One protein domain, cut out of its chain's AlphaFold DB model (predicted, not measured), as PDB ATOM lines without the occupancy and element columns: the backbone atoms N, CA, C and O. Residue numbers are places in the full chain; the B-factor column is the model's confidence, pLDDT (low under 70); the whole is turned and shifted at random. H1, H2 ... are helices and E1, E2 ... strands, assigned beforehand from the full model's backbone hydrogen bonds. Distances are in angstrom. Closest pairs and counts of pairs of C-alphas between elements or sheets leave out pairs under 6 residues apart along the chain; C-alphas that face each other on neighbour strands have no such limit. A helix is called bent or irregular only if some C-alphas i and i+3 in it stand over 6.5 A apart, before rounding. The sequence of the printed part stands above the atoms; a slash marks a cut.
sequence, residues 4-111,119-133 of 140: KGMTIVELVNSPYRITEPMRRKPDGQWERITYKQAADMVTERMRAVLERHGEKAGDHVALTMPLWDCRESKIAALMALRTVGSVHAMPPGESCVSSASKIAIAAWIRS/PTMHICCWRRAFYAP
ATOM      1  N   LYS A   4      27.725  74.961  24.867       89.81
ATOM      2  CA  LYS A   4      28.208  73.649  24.397       89.81
ATOM      3  C   LYS A   4      27.340  73.031  23.296       89.81
ATOM      4  O   LYS A   4      27.840  72.280  22.473       89.81
ATOM      5  N   GLY A   5      26.036  73.305  23.308       91.50
ATOM      6  CA  GLY A   5      25.121  72.831  22.270       91.50
ATOM      7  C   GLY A   5      25.250  73.638  20.981       91.50
ATOM      8  O   GLY A   5      25.107  73.078  19.902       91.50
ATOM      9  N   MET A   6      25.567  74.933  21.087       91.44
ATOM     10  CA  MET A   6      25.732  75.806  19.921       91.44
ATOM     11  C   MET A   6      26.978  75.452  19.095       91.44
ATOM     12  O   MET A   6      26.960  75.614  17.880       91.44
ATOM     13  N   THR A   7      28.020  74.892  19.718       93.00
ATOM     14  CA  THR A   7      29.272  74.491  19.048       93.00
ATOM     15  C   THR A   7      29.261  73.057  18.500       93.00
ATOM     16  O   THR A   7      30.286  72.543  18.053       93.00
ATOM     17  N   ILE A   8      28.105  72.378  18.480       92.94
ATOM     18  CA  ILE A   8      28.016  70.981  18.020       92.94
ATOM     19  C   ILE A   8      28.461  70.804  16.561       92.94
ATOM     20  O   ILE A   8      29.056  69.784  16.222       92.94
ATOM     21  N   VAL A   9      28.227  71.804  15.707       92.06
ATOM     22  CA  VAL A   9      28.601  71.772  14.284       92.06
ATOM     23  C   VAL A   9      30.122  71.714  14.111       92.06
ATOM     24  O   VAL A   9      30.611  70.987  13.248       92.06
ATOM     25  N   GLU A  10      30.875  72.404  14.966       91.50
ATOM     26  CA  GLU A  10      32.343  72.385  14.961       91.50
ATOM     27  C   GLU A  10      32.881  71.010  15.372       91.50
ATOM     28  O   GLU A  10      33.828  70.501  14.776       91.50
ATOM     29  N   LEU A  11      32.236  70.357  16.347       90.56
ATOM     30  CA  LEU A  11      32.598  69.000  16.759       90.56
ATOM     31  C   LEU A  11      32.254  67.966  15.677       90.56
ATOM     32  O   LEU A  11      33.013  67.022  15.436       90.56
ATOM     33  N   VAL A  12      31.112  68.133  15.003       91.50
ATOM     34  CA  VAL A  12      30.706  67.259  13.897       91.50
ATOM     35  C   VAL A  12      31.695  67.370  12.733       91.50
ATOM     36  O   VAL A  12      32.195  66.347  12.267       91.50
ATOM     37  N   ASN A  13      32.063  68.592  12.355       93.00
ATOM     38  CA  ASN A  13      32.932  68.875  11.211       93.00
ATOM     39  C   ASN A  13      34.425  68.981  11.563       93.00
ATOM     40  O   ASN A  13      35.211  69.483  10.762       93.00
ATOM     41  N   SER A  14      34.832  68.522  12.750       94.06
ATOM     42  CA  SER A  14      36.232  68.579  13.172       94.06
ATOM     43  C   SER A  14      37.138  67.797  12.207       94.06
ATOM     44  O   SER A  14      36.848  66.631  11.917       94.06
ATOM     45  N   PRO A  15      38.269  68.380  11.759       94.31
ATOM     46  CA  PRO A  15      39.207  67.706  10.860       94.31
ATOM     47  C   PRO A  15      39.907  66.509  11.519       94.31
ATOM     48  O   PRO A  15      40.464  65.663  10.829       94.31
ATOM     49  N   TYR A  16      39.853  66.405  12.850       93.19
ATOM     50  CA  TYR A  16      40.456  65.316  13.624       93.19
ATOM     51  C   TYR A  16      39.497  64.135  13.859       93.19
ATOM     52  O   TYR A  16      39.736  63.293  14.727       93.19
ATOM     53  N   ARG A  17      38.387  64.061  13.115       91.25
ATOM     54  CA  ARG A  17      37.442  62.943  13.179       91.25
ATOM     55  C   ARG A  17      38.069  61.674  12.598       91.25
ATOM     56  O   ARG A  17      38.548  61.664  11.470       91.25
ATOM     57  N   ILE A  18      37.980  60.574  13.342       91.81
ATOM     58  CA  ILE A  18      38.337  59.247  12.833       91.81
ATOM     59  C   ILE A  18      37.236  58.791  11.869       91.81
ATOM     60  O   ILE A  18      36.094  58.590  12.279       91.81
ATOM     61  N   THR A  19      37.582  58.651  10.592       92.75
ATOM     62  CA  THR A  19      36.669  58.224   9.518       92.75
ATOM     63  C   THR A  19      36.920  56.795   9.046       92.75
ATOM     64  O   THR A  19      36.063  56.209   8.394       92.75
ATOM     65  N   GLU A  20      38.075  56.225   9.391       94.06
ATOM     66  CA  GLU A  20      38.510  54.899   8.961       94.06
ATOM     67  C   GLU A  20      38.969  54.073  10.172       94.06
ATOM     68  O   GLU A  20      39.493  54.638  11.139       94.06
ATOM     69  N   PRO A  21      38.796  52.741  10.159       94.94
ATOM     70  CA  PRO A  21      39.324  51.877  11.205       94.94
ATOM     71  C   PRO A  21      40.851  51.959  11.289       94.94
ATOM     72  O   PRO A  21      41.558  51.849  10.284       94.94
ATOM     73  N   MET A  22      41.365  52.092  12.510       94.75
ATOM     74  CA  MET A  22      42.797  52.213  12.784       94.75
ATOM     75  C   MET A  22      43.276  51.050  13.655       94.75
ATOM     76  O   MET A  22      42.605  50.657  14.611       94.75
ATOM     77  N   ARG A  23      44.466  50.526  13.364       93.62
ATOM     78  CA  ARG A  23      45.157  49.514  14.168       93.62
ATOM     79  C   ARG A  23      46.438  50.091  14.746       93.62
ATOM     80  O   ARG A  23      47.207  50.735  14.040       93.62
ATOM     81  N   ARG A  24      46.683  49.816  16.026       93.88
ATOM     82  CA  ARG A  24      47.956  50.127  16.674       93.88
ATOM     83  C   ARG A  24      48.961  49.012  16.393       93.88
ATOM     84  O   ARG A  24      48.673  47.846  16.670       93.88
ATOM     85  N   LYS A  25      50.115  49.375  15.848       93.38
ATOM     86  CA  LYS A  25      51.247  48.479  15.611       93.38
ATOM     87  C   LYS A  25      52.070  48.271  16.894       93.38
ATOM     88  O   LYS A  25      51.963  49.073  17.827       93.38
ATOM     89  N   PRO A  26      52.906  47.217  16.958       92.56
ATOM     90  CA  PRO A  26      53.798  46.974  18.097       92.56
ATOM     91  C   PRO A  26      54.798  48.110  18.361       92.56
ATOM     92  O   PRO A  26      55.185  48.329  19.502       92.56
ATOM     93  N   ASP A  27      55.176  48.853  17.319       92.56
ATOM     94  CA  ASP A  27      56.046  50.037  17.380       92.56
ATOM     95  C   ASP A  27      55.342  51.290  17.949       92.56
ATOM     96  O   ASP A  27      55.959  52.340  18.108       92.56
ATOM     97  N   GLY A  28      54.044  51.193  18.257       92.62
ATOM     98  CA  GLY A  28      53.228  52.285  18.775       92.62
ATOM     99  C   GLY A  28      52.608  53.187  17.708       92.62
ATOM    100  O   GLY A  28      51.776  54.022  18.071       92.62
ATOM    101  N   GLN A  29      52.939  53.006  16.426       94.62
ATOM    102  CA  GLN A  29      52.337  53.756  15.324       94.62
ATOM    103  C   GLN A  29      50.921  53.258  15.006       94.62
ATOM    104  O   GLN A  29      50.523  52.146  15.370       94.62
ATOM    105  N   TRP A  30      50.148  54.087  14.306       94.75
ATOM    106  CA  TRP A  30      48.801  53.752  13.851       94.75
ATOM    107  C   TRP A  30      48.779  53.529  12.344       94.75
ATOM    108  O   TRP A  30      49.337  54.315  11.584       94.75
ATOM    109  N   GLU A  31      48.089  52.484  11.908       94.75
ATOM    110  CA  GLU A  31      47.842  52.211  10.495       94.75
ATOM    111  C   GLU A  31      46.350  52.081  10.211       94.75
ATOM    112  O   GLU A  31      45.574  51.678  11.077       94.75
ATOM    113  N   ARG A  32      45.959  52.408   8.982       95.75
ATOM    114  CA  ARG A  32      44.589  52.236   8.501       95.75
ATOM    115  C   ARG A  32      44.365  50.787   8.094       95.75
ATOM    116  O   ARG A  32      45.229  50.182   7.462       95.75
ATOM    117  N   ILE A  33      43.199  50.250   8.432       96.38
ATOM    118  CA  ILE A  33      42.775  48.907   8.031       96.38
ATOM    119  C   ILE A  33      41.366  48.948   7.445       96.38
ATOM    120  O   ILE A  33      40.588  49.869   7.690       96.38
ATOM    121  N   THR A  34      41.011  47.918   6.683       96.50
ATOM    122  CA  THR A  34      39.643  47.779   6.174       96.50
ATOM    123  C   THR A  34      38.677  47.370   7.289       96.50
ATOM    124  O   THR A  34      39.057  46.692   8.247       96.50
ATOM    125  N   TYR A  35      37.392  47.705   7.137       95.56
ATOM    126  CA  TYR A  35      36.344  47.251   8.062       95.56
ATOM    127  C   TYR A  35      36.284  45.725   8.190       95.56
ATOM    128  O   TYR A  35      36.099  45.215   9.293       95.56
ATOM    129  N   LYS A  36      36.494  44.995   7.086       96.44
ATOM    130  CA  LYS A  36      36.532  43.527   7.100       96.44
ATOM    131  C   LYS A  36      37.669  43.016   7.985       96.44
ATOM    132  O   LYS A  36      37.423  42.218   8.881       96.44
ATOM    133  N   GLN A  37      38.887  43.525   7.789       95.62
ATOM    134  CA  GLN A  37      40.035  43.160   8.626       95.62
ATOM    135  C   GLN A  37      39.787  43.496  10.101       95.62
ATOM    136  O   GLN A  37      40.104  42.690  10.967       95.62
ATOM    137  N   ALA A  38      39.185  44.652  10.397       94.88
ATOM    138  CA  ALA A  38      38.857  45.038  11.768       94.88
ATOM    139  C   ALA A  38      37.884  44.046  12.432       94.88
ATOM    140  O   ALA A  38      38.129  43.602  13.553       94.88
ATOM    141  N   ALA A  39      36.807  43.673  11.734       93.81
ATOM    142  CA  ALA A  39      35.809  42.732  12.242       93.81
ATOM    143  C   ALA A  39      36.374  41.312  12.413       93.81
ATOM    144  O   ALA A  39      36.149  40.683  13.453       93.81
ATOM    145  N   ASP A  40      37.153  40.835  11.437       96.38
ATOM    146  CA  ASP A  40      37.819  39.530  11.490       96.38
ATOM    147  C   ASP A  40      38.760  39.464  12.709       96.38
ATOM    148  O   ASP A  40      38.684  38.533  13.510       96.38
ATOM    149  N   MET A  41      39.559  40.513  12.932       94.31
ATOM    150  CA  MET A  41      40.476  40.614  14.073       94.31
ATOM    151  C   MET A  41      39.770  40.623  15.436       94.31
ATOM    152  O   MET A  41      40.278  40.044  16.398       94.31
ATOM    153  N   VAL A  42      38.636  41.321  15.564       91.38
ATOM    154  CA  VAL A  42      37.848  41.313  16.809       91.38
ATOM    155  C   VAL A  42      37.290  39.916  17.056       91.38
ATOM    156  O   VAL A  42      37.415  39.397  18.163       91.38
ATOM    157  N   THR A  43      36.740  39.279  16.023       92.75
ATOM    158  CA  THR A  43      36.153  37.936  16.118       92.75
ATOM    159  C   THR A  43      37.195  36.888  16.509       92.75
ATOM    160  O   THR A  43      36.942  36.073  17.394       92.75
ATOM    161  N   GLU A  44      38.384  36.935  15.907       94.88
ATOM    162  CA  GLU A  44      39.490  36.024  16.213       94.88
ATOM    163  C   GLU A  44      39.948  36.153  17.670       94.88
ATOM    164  O   GLU A  44      40.057  35.156  18.383       94.88
ATOM    165  N   ARG A  45      40.132  37.386  18.160       91.50
ATOM    166  CA  ARG A  45      40.505  37.627  19.562       91.50
ATOM    167  C   ARG A  45      39.425  37.173  20.533       91.50
ATOM    168  O   ARG A  45      39.742  36.571  21.553       91.50
ATOM    169  N   MET A  46      38.159  37.432  20.211       89.62
ATOM    170  CA  MET A  46      37.033  36.985  21.028       89.62
ATOM    171  C   MET A  46      36.978  35.456  21.107       89.62
ATOM    172  O   MET A  46      36.825  34.913  22.200       89.62
ATOM    173  N   ARG A  47      37.175  34.755  19.982       92.44
ATOM    174  CA  ARG A  47      37.268  33.288  19.956       92.44
ATOM    175  C   ARG A  47      38.441  32.787  20.803       92.44
ATOM    176  O   ARG A  47      38.232  31.916  21.638       92.44
ATOM    177  N   ALA A  48      39.626  33.378  20.663       93.44
ATOM    178  CA  ALA A  48      40.800  32.986  21.443       93.44
ATOM    179  C   ALA A  48      40.587  33.150  22.962       93.44
ATOM    180  O   ALA A  48      41.042  32.321  23.751       93.44
ATOM    181  N   VAL A  49      39.875  34.199  23.392       91.94
ATOM    182  CA  VAL A  49      39.524  34.398  24.809       91.94
ATOM    183  C   VAL A  49      38.517  33.349  25.280       91.94
ATOM    184  O   VAL A  49      38.697  32.782  26.357       91.94
ATOM    185  N   LEU A  50      37.494  33.051  24.473       89.94
ATOM    186  CA  LEU A  50      36.515  32.003  24.776       89.94
ATOM    187  C   LEU A  50      37.178  30.624  24.906       89.94
ATOM    188  O   LEU A  50      36.890  29.902  25.856       89.94
ATOM    189  N   GLU A  51      38.093  30.283  23.998       92.75
ATOM    190  CA  GLU A  51      38.839  29.017  24.022       92.75
ATOM    191  C   GLU A  51      39.770  28.917  25.235       92.75
ATOM    192  O   GLU A  51      39.851  27.868  25.868       92.75
ATOM    193  N   ARG A  52      40.451  30.012  25.599       94.19
ATOM    194  CA  ARG A  52      41.401  30.022  26.720       94.19
ATOM    195  C   ARG A  52      40.725  30.040  28.094       94.19
ATOM    196  O   ARG A  52      41.254  29.446  29.028       94.19
ATOM    197  N   HIS A  53      39.610  30.756  28.241       90.31
ATOM    198  CA  HIS A  53      39.019  31.057  29.552       90.31
ATOM    199  C   HIS A  53      37.651  30.401  29.795       90.31
ATOM    200  O   HIS A  53      37.176  30.409  30.933       90.31
ATOM    201  N   GLY A  54      37.021  29.820  28.769       87.12
ATOM    202  CA  GLY A  54      35.752  29.102  28.891       87.12
ATOM    203  C   GLY A  54      34.669  29.942  29.570       87.12
ATOM    204  O   GLY A  54      34.368  31.057  29.150       87.12
ATOM    205  N   GLU A  55      34.100  29.423  30.659       83.38
ATOM    206  CA  GLU A  55      33.045  30.096  31.434       83.38
ATOM    207  C   GLU A  55      33.491  31.416  32.078       83.38
ATOM    208  O   GLU A  55      32.661  32.280  32.347       83.38
ATOM    209  N   LYS A  56      34.800  31.606  32.286       85.88
ATOM    210  CA  LYS A  56      35.373  32.838  32.853       85.88
ATOM    211  C   LYS A  56      35.760  33.866  31.791       85.88
ATOM    212  O   LYS A  56      36.329  34.902  32.120       85.88
ATOM    213  N   ALA A  57      35.459  33.620  30.514       86.31
ATOM    214  CA  ALA A  57      35.764  34.561  29.437       86.31
ATOM    215  C   ALA A  57      35.164  35.957  29.676       86.31
ATOM    216  O   ALA A  57      35.767  36.959  29.294       86.31
ATOM    217  N   GLY A  58      34.018  36.033  30.360       82.19
ATOM    218  CA  GLY A  58      33.361  37.296  30.682       82.19
ATOM    219  C   GLY A  58      34.166  38.245  31.580       82.19
ATOM    220  O   GLY A  58      33.926  39.450  31.520       82.19
ATOM    221  N   ASP A  59      35.141  37.740  32.341       84.62
ATOM    222  CA  ASP A  59      36.028  38.548  33.193       84.62
ATOM    223  C   ASP A  59      37.193  39.166  32.404       84.62
ATOM    224  O   ASP A  59      37.835  40.113  32.852       84.62
ATOM    225  N   HIS A  60      37.461  38.636  31.209       83.44
ATOM    226  CA  HIS A  60      38.606  38.997  30.373       83.44
ATOM    227  C   HIS A  60      38.221  39.816  29.137       83.44
ATOM    228  O   HIS A  60      39.090  40.172  28.339       83.44
ATOM    229  N   VAL A  61      36.935  40.134  28.974       82.19
ATOM    230  CA  VAL A  61      36.434  40.955  27.872       82.19
ATOM    231  C   VAL A  61      35.813  42.229  28.423       82.19
ATOM    232  O   VAL A  61      34.778  42.200  29.080       82.19
ATOM    233  N   ALA A  62      36.423  43.364  28.087       74.31
ATOM    234  CA  ALA A  62      35.832  44.677  28.296       74.31
ATOM    235  C   ALA A  62      35.107  45.109  27.016       74.31
ATOM    236  O   ALA A  62      35.737  45.309  25.976       74.31
ATOM    237  N   LEU A  63      33.786  45.262  27.089       72.12
ATOM    238  CA  LEU A  63      32.994  45.826  25.999       72.12
ATOM    239  C   LEU A  63      32.728  47.297  26.288       72.12
ATOM    240  O   LEU A  63      32.203  47.656  27.341       72.12
ATOM    241  N   THR A  64      33.100  48.156  25.344       66.50
ATOM    242  CA  THR A  64      32.847  49.591  25.452       66.50
ATOM    243  C   THR A  64      31.355  49.833  25.262       66.50
ATOM    244  O   THR A  64      30.829  49.684  24.160       66.50
ATOM    245  N   MET A  65      30.658  50.178  26.341       68.75
ATOM    246  CA  MET A  65      29.251  50.556  26.265       68.75
ATOM    247  C   MET A  65      29.147  52.007  25.762       68.75
ATOM    248  O   MET A  65      29.915  52.857  26.226       68.75
ATOM    249  N   PRO A  66      28.243  52.324  24.817       68.94
ATOM    250  CA  PRO A  66      28.097  53.690  24.338       68.94
ATOM    251  C   PRO A  66      27.629  54.643  25.447       68.94
ATOM    252  O   PRO A  66      27.090  54.238  26.475       68.94
ATOM    253  N   LEU A  67      27.861  55.939  25.223       64.88
ATOM    254  CA  LEU A  67      27.760  56.995  26.236       64.88
ATOM    255  C   LEU A  67      26.361  57.212  26.846       64.88
ATOM    256  O   LEU A  67      26.274  57.918  27.846       64.88
ATOM    257  N   TRP A  68      25.293  56.635  26.285       63.56
ATOM    258  CA  TRP A  68      23.916  56.819  26.754       63.56
ATOM    259  C   TRP A  68      23.054  55.570  26.567       63.56
ATOM    260  O   TRP A  68      23.297  54.767  25.667       63.56
ATOM    261  N   ASP A  69      22.023  55.422  27.404       63.88
ATOM    262  CA  ASP A  69      21.021  54.354  27.316       63.88
ATOM    263  C   ASP A  69      20.175  54.504  26.042       63.88
ATOM    264  O   ASP A  69      19.095  55.093  26.024       63.88
ATOM    265  N   CYS A  70      20.704  53.986  24.938       74.56
ATOM    266  CA  CYS A  70      20.076  53.987  23.623       74.56
ATOM    267  C   CYS A  70      19.929  52.552  23.092       74.56
ATOM    268  O   CYS A  70      20.313  51.567  23.735       74.56
ATOM    269  N   ARG A  71      19.363  52.415  21.886       81.75
ATOM    270  CA  ARG A  71      19.221  51.119  21.202       81.75
ATOM    271  C   ARG A  71      20.575  50.410  21.072       81.75
ATOM    272  O   ARG A  71      20.642  49.196  21.227       81.75
ATOM    273  N   GLU A  72      21.633  51.169  20.841       82.06
ATOM    274  CA  GLU A  72      23.019  50.732  20.728       82.06
ATOM    275  C   GLU A  72      23.505  50.087  22.028       82.06
ATOM    276  O   GLU A  72      24.063  48.995  21.987       82.06
ATOM    277  N   SER A  73      23.213  50.693  23.182       80.44
ATOM    278  CA  SER A  73      23.556  50.139  24.501       80.44
ATOM    279  C   SER A  73      22.789  48.855  24.785       80.44
ATOM    280  O   SER A  73      23.367  47.875  25.251       80.44
ATOM    281  N   LYS A  74      21.503  48.796  24.416       81.19
ATOM    282  CA  LYS A  74      20.719  47.554  24.507       81.19
ATOM    283  C   LYS A  74      21.322  46.447  23.640       81.19
ATOM    284  O   LYS A  74      21.431  45.307  24.081       81.19
ATOM    285  N   ILE A  75      21.696  46.772  22.406       85.75
ATOM    286  CA  ILE A  75      22.307  45.827  21.472       85.75
ATOM    287  C   ILE A  75      23.675  45.361  21.997       85.75
ATOM    288  O   ILE A  75      23.937  44.162  21.996       85.75
ATOM    289  N   ALA A  76      24.511  46.266  22.508       82.94
ATOM    290  CA  ALA A  76      25.812  45.942  23.090       82.94
ATOM    291  C   ALA A  76      25.688  45.064  24.348       82.94
ATOM    292  O   ALA A  76      26.395  44.065  24.463       82.94
ATOM    293  N   ALA A  77      24.733  45.354  25.238       82.38
ATOM    294  CA  ALA A  77      24.437  44.521  26.403       82.38
ATOM    295  C   ALA A  77      23.970  43.112  26.000       82.38
ATOM    296  O   ALA A  77      24.438  42.112  26.540       82.38
ATOM    297  N   LEU A  78      23.082  43.010  25.006       85.88
ATOM    298  CA  LEU A  78      22.638  41.715  24.486       85.88
ATOM    299  C   LEU A  78      23.777  40.944  23.816       85.88
ATOM    300  O   LEU A  78      23.856  39.728  23.979       85.88
ATOM    301  N   MET A  79      24.664  41.630  23.090       85.88
ATOM    302  CA  MET A  79      25.865  41.015  22.530       85.88
ATOM    303  C   MET A  79      26.776  40.485  23.639       85.88
ATOM    304  O   MET A  79      27.171  39.327  23.566       85.88
ATOM    305  N   ALA A  80      27.045  41.264  24.689       83.25
ATOM    306  CA  ALA A  80      27.854  40.842  25.834       83.25
ATOM    307  C   ALA A  80      27.310  39.567  26.495       83.25
ATOM    308  O   ALA A  80      28.028  38.577  26.658       83.25
ATOM    309  N   LEU A  81      26.009  39.564  26.795       85.62
ATOM    310  CA  LEU A  81      25.336  38.439  27.439       85.62
ATOM    311  C   LEU A  81      25.331  37.191  26.552       85.62
ATOM    312  O   LEU A  81      25.560  36.089  27.042       85.62
ATOM    313  N   ARG A  82      25.089  37.342  25.245       86.00
ATOM    314  CA  ARG A  82      24.990  36.200  24.323       86.00
ATOM    315  C   ARG A  82      26.339  35.645  23.874       86.00
ATOM    316  O   ARG A  82      26.411  34.462  23.568       86.00
ATOM    317  N   THR A  83      27.378  36.474  23.795       83.81
ATOM    318  CA  THR A  83      28.694  36.044  23.294       83.81
ATOM    319  C   THR A  83      29.571  35.480  24.401       83.81
ATOM    320  O   THR A  83      30.079  34.373  24.266       83.81
ATOM    321  N   VAL A  84      29.730  36.217  25.501       82.81
ATOM    322  CA  VAL A  84      30.666  35.876  26.587       82.81
ATOM    323  C   VAL A  84      29.974  35.602  27.919       82.81
ATOM    324  O   VAL A  84      30.645  35.258  28.885       82.81
ATOM    325  N   GLY A  85      28.646  35.760  27.999       80.81
ATOM    326  CA  GLY A  85      27.908  35.603  29.257       80.81
ATOM    327  C   GLY A  85      28.271  36.654  30.307       80.81
ATOM    328  O   GLY A  85      28.003  36.452  31.489       80.81
ATOM    329  N   SER A  86      28.899  37.762  29.898       77.88
ATOM    330  CA  SER A  86      29.415  38.762  30.830       77.88
ATOM    331  C   SER A  86      28.333  39.751  31.234       77.88
ATOM    332  O   SER A  86      27.644  40.327  30.390       77.88
ATOM    333  N   VAL A  87      28.239  39.977  32.541       73.44
ATOM    334  CA  VAL A  87      27.473  41.076  33.142       73.44
ATOM    335  C   VAL A  87      28.358  42.290  33.438       73.44
ATOM    336  O   VAL A  87      27.866  43.299  33.931       73.44
ATOM    337  N   HIS A  88      29.658  42.220  33.126       74.06
ATOM    338  CA  HIS A  88      30.638  43.282  33.372       74.06
ATOM    339  C   HIS A  88      30.605  44.359  32.278       74.06
ATOM    340  O   HIS A  88      31.630  44.776  31.746       74.06
ATOM    341  N   ALA A  89      29.402  44.804  31.922       71.56
ATOM    342  CA  ALA A  89      29.183  45.881  30.974       71.56
ATOM    343  C   ALA A  89      28.762  47.132  31.754       71.56
ATOM    344  O   ALA A  89      27.583  47.326  32.021       71.56
ATOM    345  N   MET A  90      29.743  47.950  32.147       73.12
ATOM    346  CA  MET A  90      29.534  49.165  32.939       73.12
ATOM    347  C   MET A  90      29.382  50.384  32.011       73.12
ATOM    348  O   MET A  90      30.387  50.865  31.478       73.12
ATOM    349  N   PRO A  91      28.162  50.904  31.770       74.19
ATOM    350  CA  PRO A  91      27.994  52.167  31.066       74.19
ATOM    351  C   PRO A  91      28.513  53.340  31.908       74.19
ATOM    352  O   PRO A  91      28.422  53.302  33.136       74.19
ATOM    353  N   PRO A  92      28.941  54.449  31.279       72.12
ATOM    354  CA  PRO A  92      29.300  55.669  32.010       72.12
ATOM    355  C   PRO A  92      28.132  56.229  32.844       72.12
ATOM    356  O   PRO A  92      28.349  56.953  33.816       72.12
ATOM    357  N   GLY A  93      26.890  55.852  32.512       71.94
ATOM    358  CA  GLY A  93      25.707  56.135  33.322       71.94
ATOM    359  C   GLY A  93      25.787  55.564  34.742       71.94
ATOM    360  O   GLY A  93      25.302  56.207  35.671       71.94
ATOM    361  N   GLU A  94      26.464  54.432  34.968       74.62
ATOM    362  CA  GLU A  94      26.642  53.900  36.325       74.62
ATOM    363  C   GLU A  94      27.388  54.877  37.236       74.62
ATOM    364  O   GLU A  94      27.044  55.008  38.410       74.62
ATOM    365  N   SER A  95      28.355  55.626  36.706       75.56
ATOM    366  CA  SER A  95      29.087  56.629  37.484       75.56
ATOM    367  C   SER A  95      28.234  57.851  37.839       75.56
ATOM    368  O   SER A  95      28.553  58.556  38.791       75.56
ATOM    369  N   CYS A  96      27.160  58.119  37.089       76.56
ATOM    370  CA  CYS A  96      26.360  59.334  37.234       76.56
ATOM    371  C   CYS A  96      25.006  59.085  37.916       76.56
ATOM    372  O   CYS A  96      24.691  59.728  38.916       76.56
ATOM    373  N   VAL A  97      24.200  58.149  37.408       78.88
ATOM    374  CA  VAL A  97      22.790  57.982  37.810       78.88
ATOM    375  C   VAL A  97      22.545  56.821  38.776       78.88
ATOM    376  O   VAL A  97      21.475  56.750  39.381       78.88
ATOM    377  N   SER A  98      23.525  55.932  38.983       77.31
ATOM    378  CA  SER A  98      23.309  54.698  39.758       77.31
ATOM    379  C   SER A  98      22.854  54.950  41.198       77.31
ATOM    380  O   SER A  98      21.994  54.226  41.704       77.31
ATOM    381  N   SER A  99      23.377  55.990  41.849       80.25
ATOM    382  CA  SER A  99      22.993  56.361  43.215       80.25
ATOM    383  C   SER A  99      21.516  56.747  43.305       80.25
ATOM    384  O   SER A  99      20.814  56.283  44.204       80.25
ATOM    385  N   ALA A 100      21.017  57.530  42.345       77.06
ATOM    386  CA  ALA A 100      19.613  57.932  42.303       77.06
ATOM    387  C   ALA A 100      18.693  56.724  42.068       77.06
ATOM    388  O   ALA A 100      17.703  56.544  42.780       77.06
ATOM    389  N   SER A 101      19.057  55.842  41.132       74.81
ATOM    390  CA  SER A 101      18.287  54.628  40.837       74.81
ATOM    391  C   SER A 101      18.216  53.675  42.034       74.81
ATOM    392  O   SER A 101      17.148  53.140  42.336       74.81
ATOM    393  N   LYS A 102      19.328  53.491  42.762       72.56
ATOM    394  CA  LYS A 102      19.373  52.632  43.959       72.56
ATOM    395  C   LYS A 102      18.468  53.156  45.076       72.56
ATOM    396  O   LYS A 102      17.775  52.364  45.713       72.56
ATOM    397  N   ILE A 103      18.437  54.473  45.289       73.38
ATOM    398  CA  ILE A 103      17.574  55.102  46.301       73.38
ATOM    399  C   ILE A 103      16.095  54.941  45.929       73.38
ATOM    400  O   ILE A 103      15.294  54.567  46.786       73.38
ATOM    401  N   ALA A 104      15.734  55.150  44.660       71.88
ATOM    402  CA  ALA A 104      14.359  54.993  44.186       71.88
ATOM    403  C   ALA A 104      13.838  53.554  44.357       71.88
ATOM    404  O   ALA A 104      12.732  53.351  44.855       71.88
ATOM    405  N   ILE A 105      14.655  52.548  44.023       74.31
ATOM    406  CA  ILE A 105      14.304  51.131  44.215       74.31
ATOM    407  C   ILE A 105      14.143  50.807  45.704       74.31
ATOM    408  O   ILE A 105      13.173  50.163  46.095       74.31
ATOM    409  N   ALA A 106      15.059  51.278  46.555       73.25
ATOM    410  CA  ALA A 106      14.973  51.052  47.995       73.25
ATOM    411  C   ALA A 106      13.731  51.711  48.619       73.25
ATOM    412  O   ALA A 106      13.100  51.122  49.498       73.25
ATOM    413  N   ALA A 107      13.357  52.906  48.154       74.38
ATOM    414  CA  ALA A 107      12.134  53.585  48.572       74.38
ATOM    415  C   ALA A 107      10.877  52.817  48.134       74.38
ATOM    416  O   ALA A 107       9.974  52.633  48.945       74.38
ATOM    417  N   TRP A 108      10.852  52.303  46.901       75.06
ATOM    418  CA  TRP A 108       9.746  51.492  46.382       75.06
ATOM    419  C   TRP A 108       9.585  50.156  47.123       75.06
ATOM    420  O   TRP A 108       8.479  49.792  47.508       75.06
ATOM    421  N   ILE A 109      10.686  49.452  47.415       76.12
ATOM    422  CA  ILE A 109      10.655  48.217  48.220       76.12
ATOM    423  C   ILE A 109      10.121  48.494  49.633       76.12
ATOM    424  O   ILE A 109       9.391  47.679  50.190       76.12
ATOM    425  N   ARG A 110      10.463  49.646  50.228       69.31
ATOM    426  CA  ARG A 110       9.982  50.035  51.566       69.31
ATOM    427  C   ARG A 110       8.520  50.479  51.589       69.31
ATOM    428  O   ARG A 110       7.894  50.357  52.636       69.31
ATOM    429  N   SER A 111       7.992  51.002  50.482       70.62
ATOM    430  CA  SER A 111       6.591  51.422  50.370       70.62
ATOM    431  C   SER A 111       5.650  50.297  49.931       70.62
ATOM    432  O   SER A 111       4.433  50.477  49.978       70.62
ATOM    433  N   PRO A 119       7.627  34.050  54.475       40.00
ATOM    434  CA  PRO A 119       8.966  33.797  54.968       40.00
ATOM    435  C   PRO A 119       9.569  32.607  54.213       40.00
ATOM    436  O   PRO A 119       8.879  31.665  53.831       40.00
ATOM    437  N   THR A 120      10.888  32.638  54.025       38.19
ATOM    438  CA  THR A 120      11.725  31.485  53.646       38.19
ATOM    439  C   THR A 120      11.507  30.864  52.256       38.19
ATOM    440  O   THR A 120      11.160  29.700  52.128       38.19
ATOM    441  N   MET A 121      11.892  31.573  51.191       28.14
ATOM    442  CA  MET A 121      12.527  30.913  50.038       28.14
ATOM    443  C   MET A 121      13.769  31.700  49.618       28.14
ATOM    444  O   MET A 121      13.701  32.840  49.173       28.14
ATOM    445  N   HIS A 122      14.915  31.060  49.839       34.38
ATOM    446  CA  HIS A 122      16.282  31.440  49.490       34.38
ATOM    447  C   HIS A 122      16.432  32.503  48.382       34.38
ATOM    448  O   HIS A 122      16.064  32.284  47.228       34.38
ATOM    449  N   ILE A 123      17.167  33.572  48.708       38.88
ATOM    450  CA  ILE A 123      17.759  34.572  47.794       38.88
ATOM    451  C   ILE A 123      18.469  33.938  46.571       38.88
ATOM    452  O   ILE A 123      18.558  34.562  45.515       38.88
ATOM    453  N   CYS A 124      18.904  32.675  46.657       30.98
ATOM    454  CA  CYS A 124      19.444  31.922  45.516       30.98
ATOM    455  C   CYS A 124      18.430  31.672  44.382       30.98
ATOM    456  O   CYS A 124      18.830  31.620  43.221       30.98
ATOM    457  N   CYS A 125      17.133  31.539  44.673       31.50
ATOM    458  CA  CYS A 125      16.133  31.202  43.652       31.50
ATOM    459  C   CYS A 125      15.750  32.416  42.787       31.50
ATOM    460  O   CYS A 125      15.527  32.291  41.583       31.50
ATOM    461  N   TRP A 126      15.770  33.618  43.369       31.42
ATOM    462  CA  TRP A 126      15.445  34.861  42.662       31.42
ATOM    463  C   TRP A 126      16.467  35.224  41.581       31.42
ATOM    464  O   TRP A 126      16.092  35.694  40.507       31.42
ATOM    465  N   ARG A 127      17.755  34.925  41.810       33.12
ATOM    466  CA  ARG A 127      18.805  35.118  40.796       33.12
ATOM    467  C   ARG A 127      18.574  34.238  39.564       33.12
ATOM    468  O   ARG A 127      18.891  34.652  38.455       33.12
ATOM    469  N   ARG A 128      17.972  33.057  39.757       32.06
ATOM    470  CA  ARG A 128      17.601  32.136  38.678       32.06
ATOM    471  C   ARG A 128      16.343  32.606  37.952       32.06
ATOM    472  O   ARG A 128      16.359  32.633  36.737       32.06
ATOM    473  N   ALA A 129      15.303  33.052  38.652       40.75
ATOM    474  CA  ALA A 129      14.041  33.457  38.021       40.75
ATOM    475  C   ALA A 129      14.141  34.748  37.179       40.75
ATOM    476  O   ALA A 129      13.532  34.827  36.117       40.75
ATOM    477  N   PHE A 130      14.934  35.736  37.611       39.09
ATOM    478  CA  PHE A 130      15.043  37.020  36.900       39.09
ATOM    479  C   PHE A 130      15.965  36.966  35.666       39.09
ATOM    480  O   PHE A 130      15.764  37.719  34.717       39.09
ATOM    481  N   TYR A 131      16.951  36.060  35.657       39.50
ATOM    482  CA  TYR A 131      17.887  35.867  34.537       39.50
ATOM    483  C   TYR A 131      17.622  34.593  33.710       39.50
ATOM    484  O   TYR A 131      18.195  34.447  32.631       39.50
ATOM    485  N   ALA A 132      16.725  33.697  34.147       40.19
ATOM    486  CA  ALA A 132      16.344  32.481  33.414       40.19
ATOM    487  C   ALA A 132      15.849  32.713  31.975       40.19
ATOM    488  O   ALA A 132      16.212  31.905  31.124       40.19
ATOM    489  N   PRO A 133      15.085  33.773  31.637       42.22
ATOM    490  CA  PRO A 133      14.641  33.951  30.257       42.22
ATOM    491  C   PRO A 133      15.736  34.504  29.325       42.22
ATOM    492  O   PRO A 133      15.502  34.625  28.126       42.22
TER     493      PRO A 133
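AT A GLANCE: This is residues 4 to 111 and 119 to 133 of the 140 residues of an uncharacterized protein of uncultured Desulfovibrio sp (UniProt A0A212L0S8). This is an open, flat string of helices with few contacts: H3 is in the middle, the kinked H2 leads from it to a small hairpin of E1 and E2, and the parts at both ends stand free. Residues 4 to 18, with H1, stick out beyond the hairpin; H4 from residue 94 on and the separately printed H5 stand free too. The printed part has 123 residues, mostly helix, in the order H1, E1, E2, H2, H3, H4, H5, with one antiparallel sheet, E1 - E2. It is only just loose, close to extended, with a radius of gyration of the C-alphas of 20.1 A and spans of 62 by 48 by 24 A.

HOW THE PARTS SIT: Look first at E1, residues 22 to 24, and E2, residues 30 to 32, an antiparallel hairpin at 146 degrees, where N 23 and O 31 are 2.8 A apart, within hydrogen-bond range. A tight link leads to H2, residues 35 to 59, irregular, with C-alphas 52 and 55 9.6 A apart and a kink of 121 degrees near residue 53. H3, residues 71 to 83, is near H2, their closest C-alphas 8.1 A apart. H1, residues 8 to 12, touches no helix. Nor do H4, residues 92 to 111, and H5, residues 123 to 133, both irregular: C-alphas 96 and 99 are 7.5 A apart, 130 and 133 7.3 A. Every O i to N i+4 pair is within hydrogen-bond range in H1 and H3, but 16 of 21 in H2, 12 of 16 in H4 and 3 of 7 in H5, which has 2 of 8 O i to N i+3 pairs.

IN THESE COORDINATES: Find C-alpha 35 at (36.344, 47.251, 8.062); H2 spans 26.6 A from there. H3 spans 17.9 A, H4 29.5 A, H5 17.8 A, E1 6.8 A, E2 7.0 A and H1 6.2 A. H5 ends at C-alpha 133, (14.641, 33.951, 30.257).

THE WHOLE: The farthest C-alphas, of Pro 15 and Pro 119, are 63.3 A apart. Residues 112 to 118 are not printed; C-alphas 111 and 119 are 18.4 A apart across the cut. The link from H2 to H3 is long. Model pLDDT is under 70 at residues 64 to 69, 110 and 119 to 133.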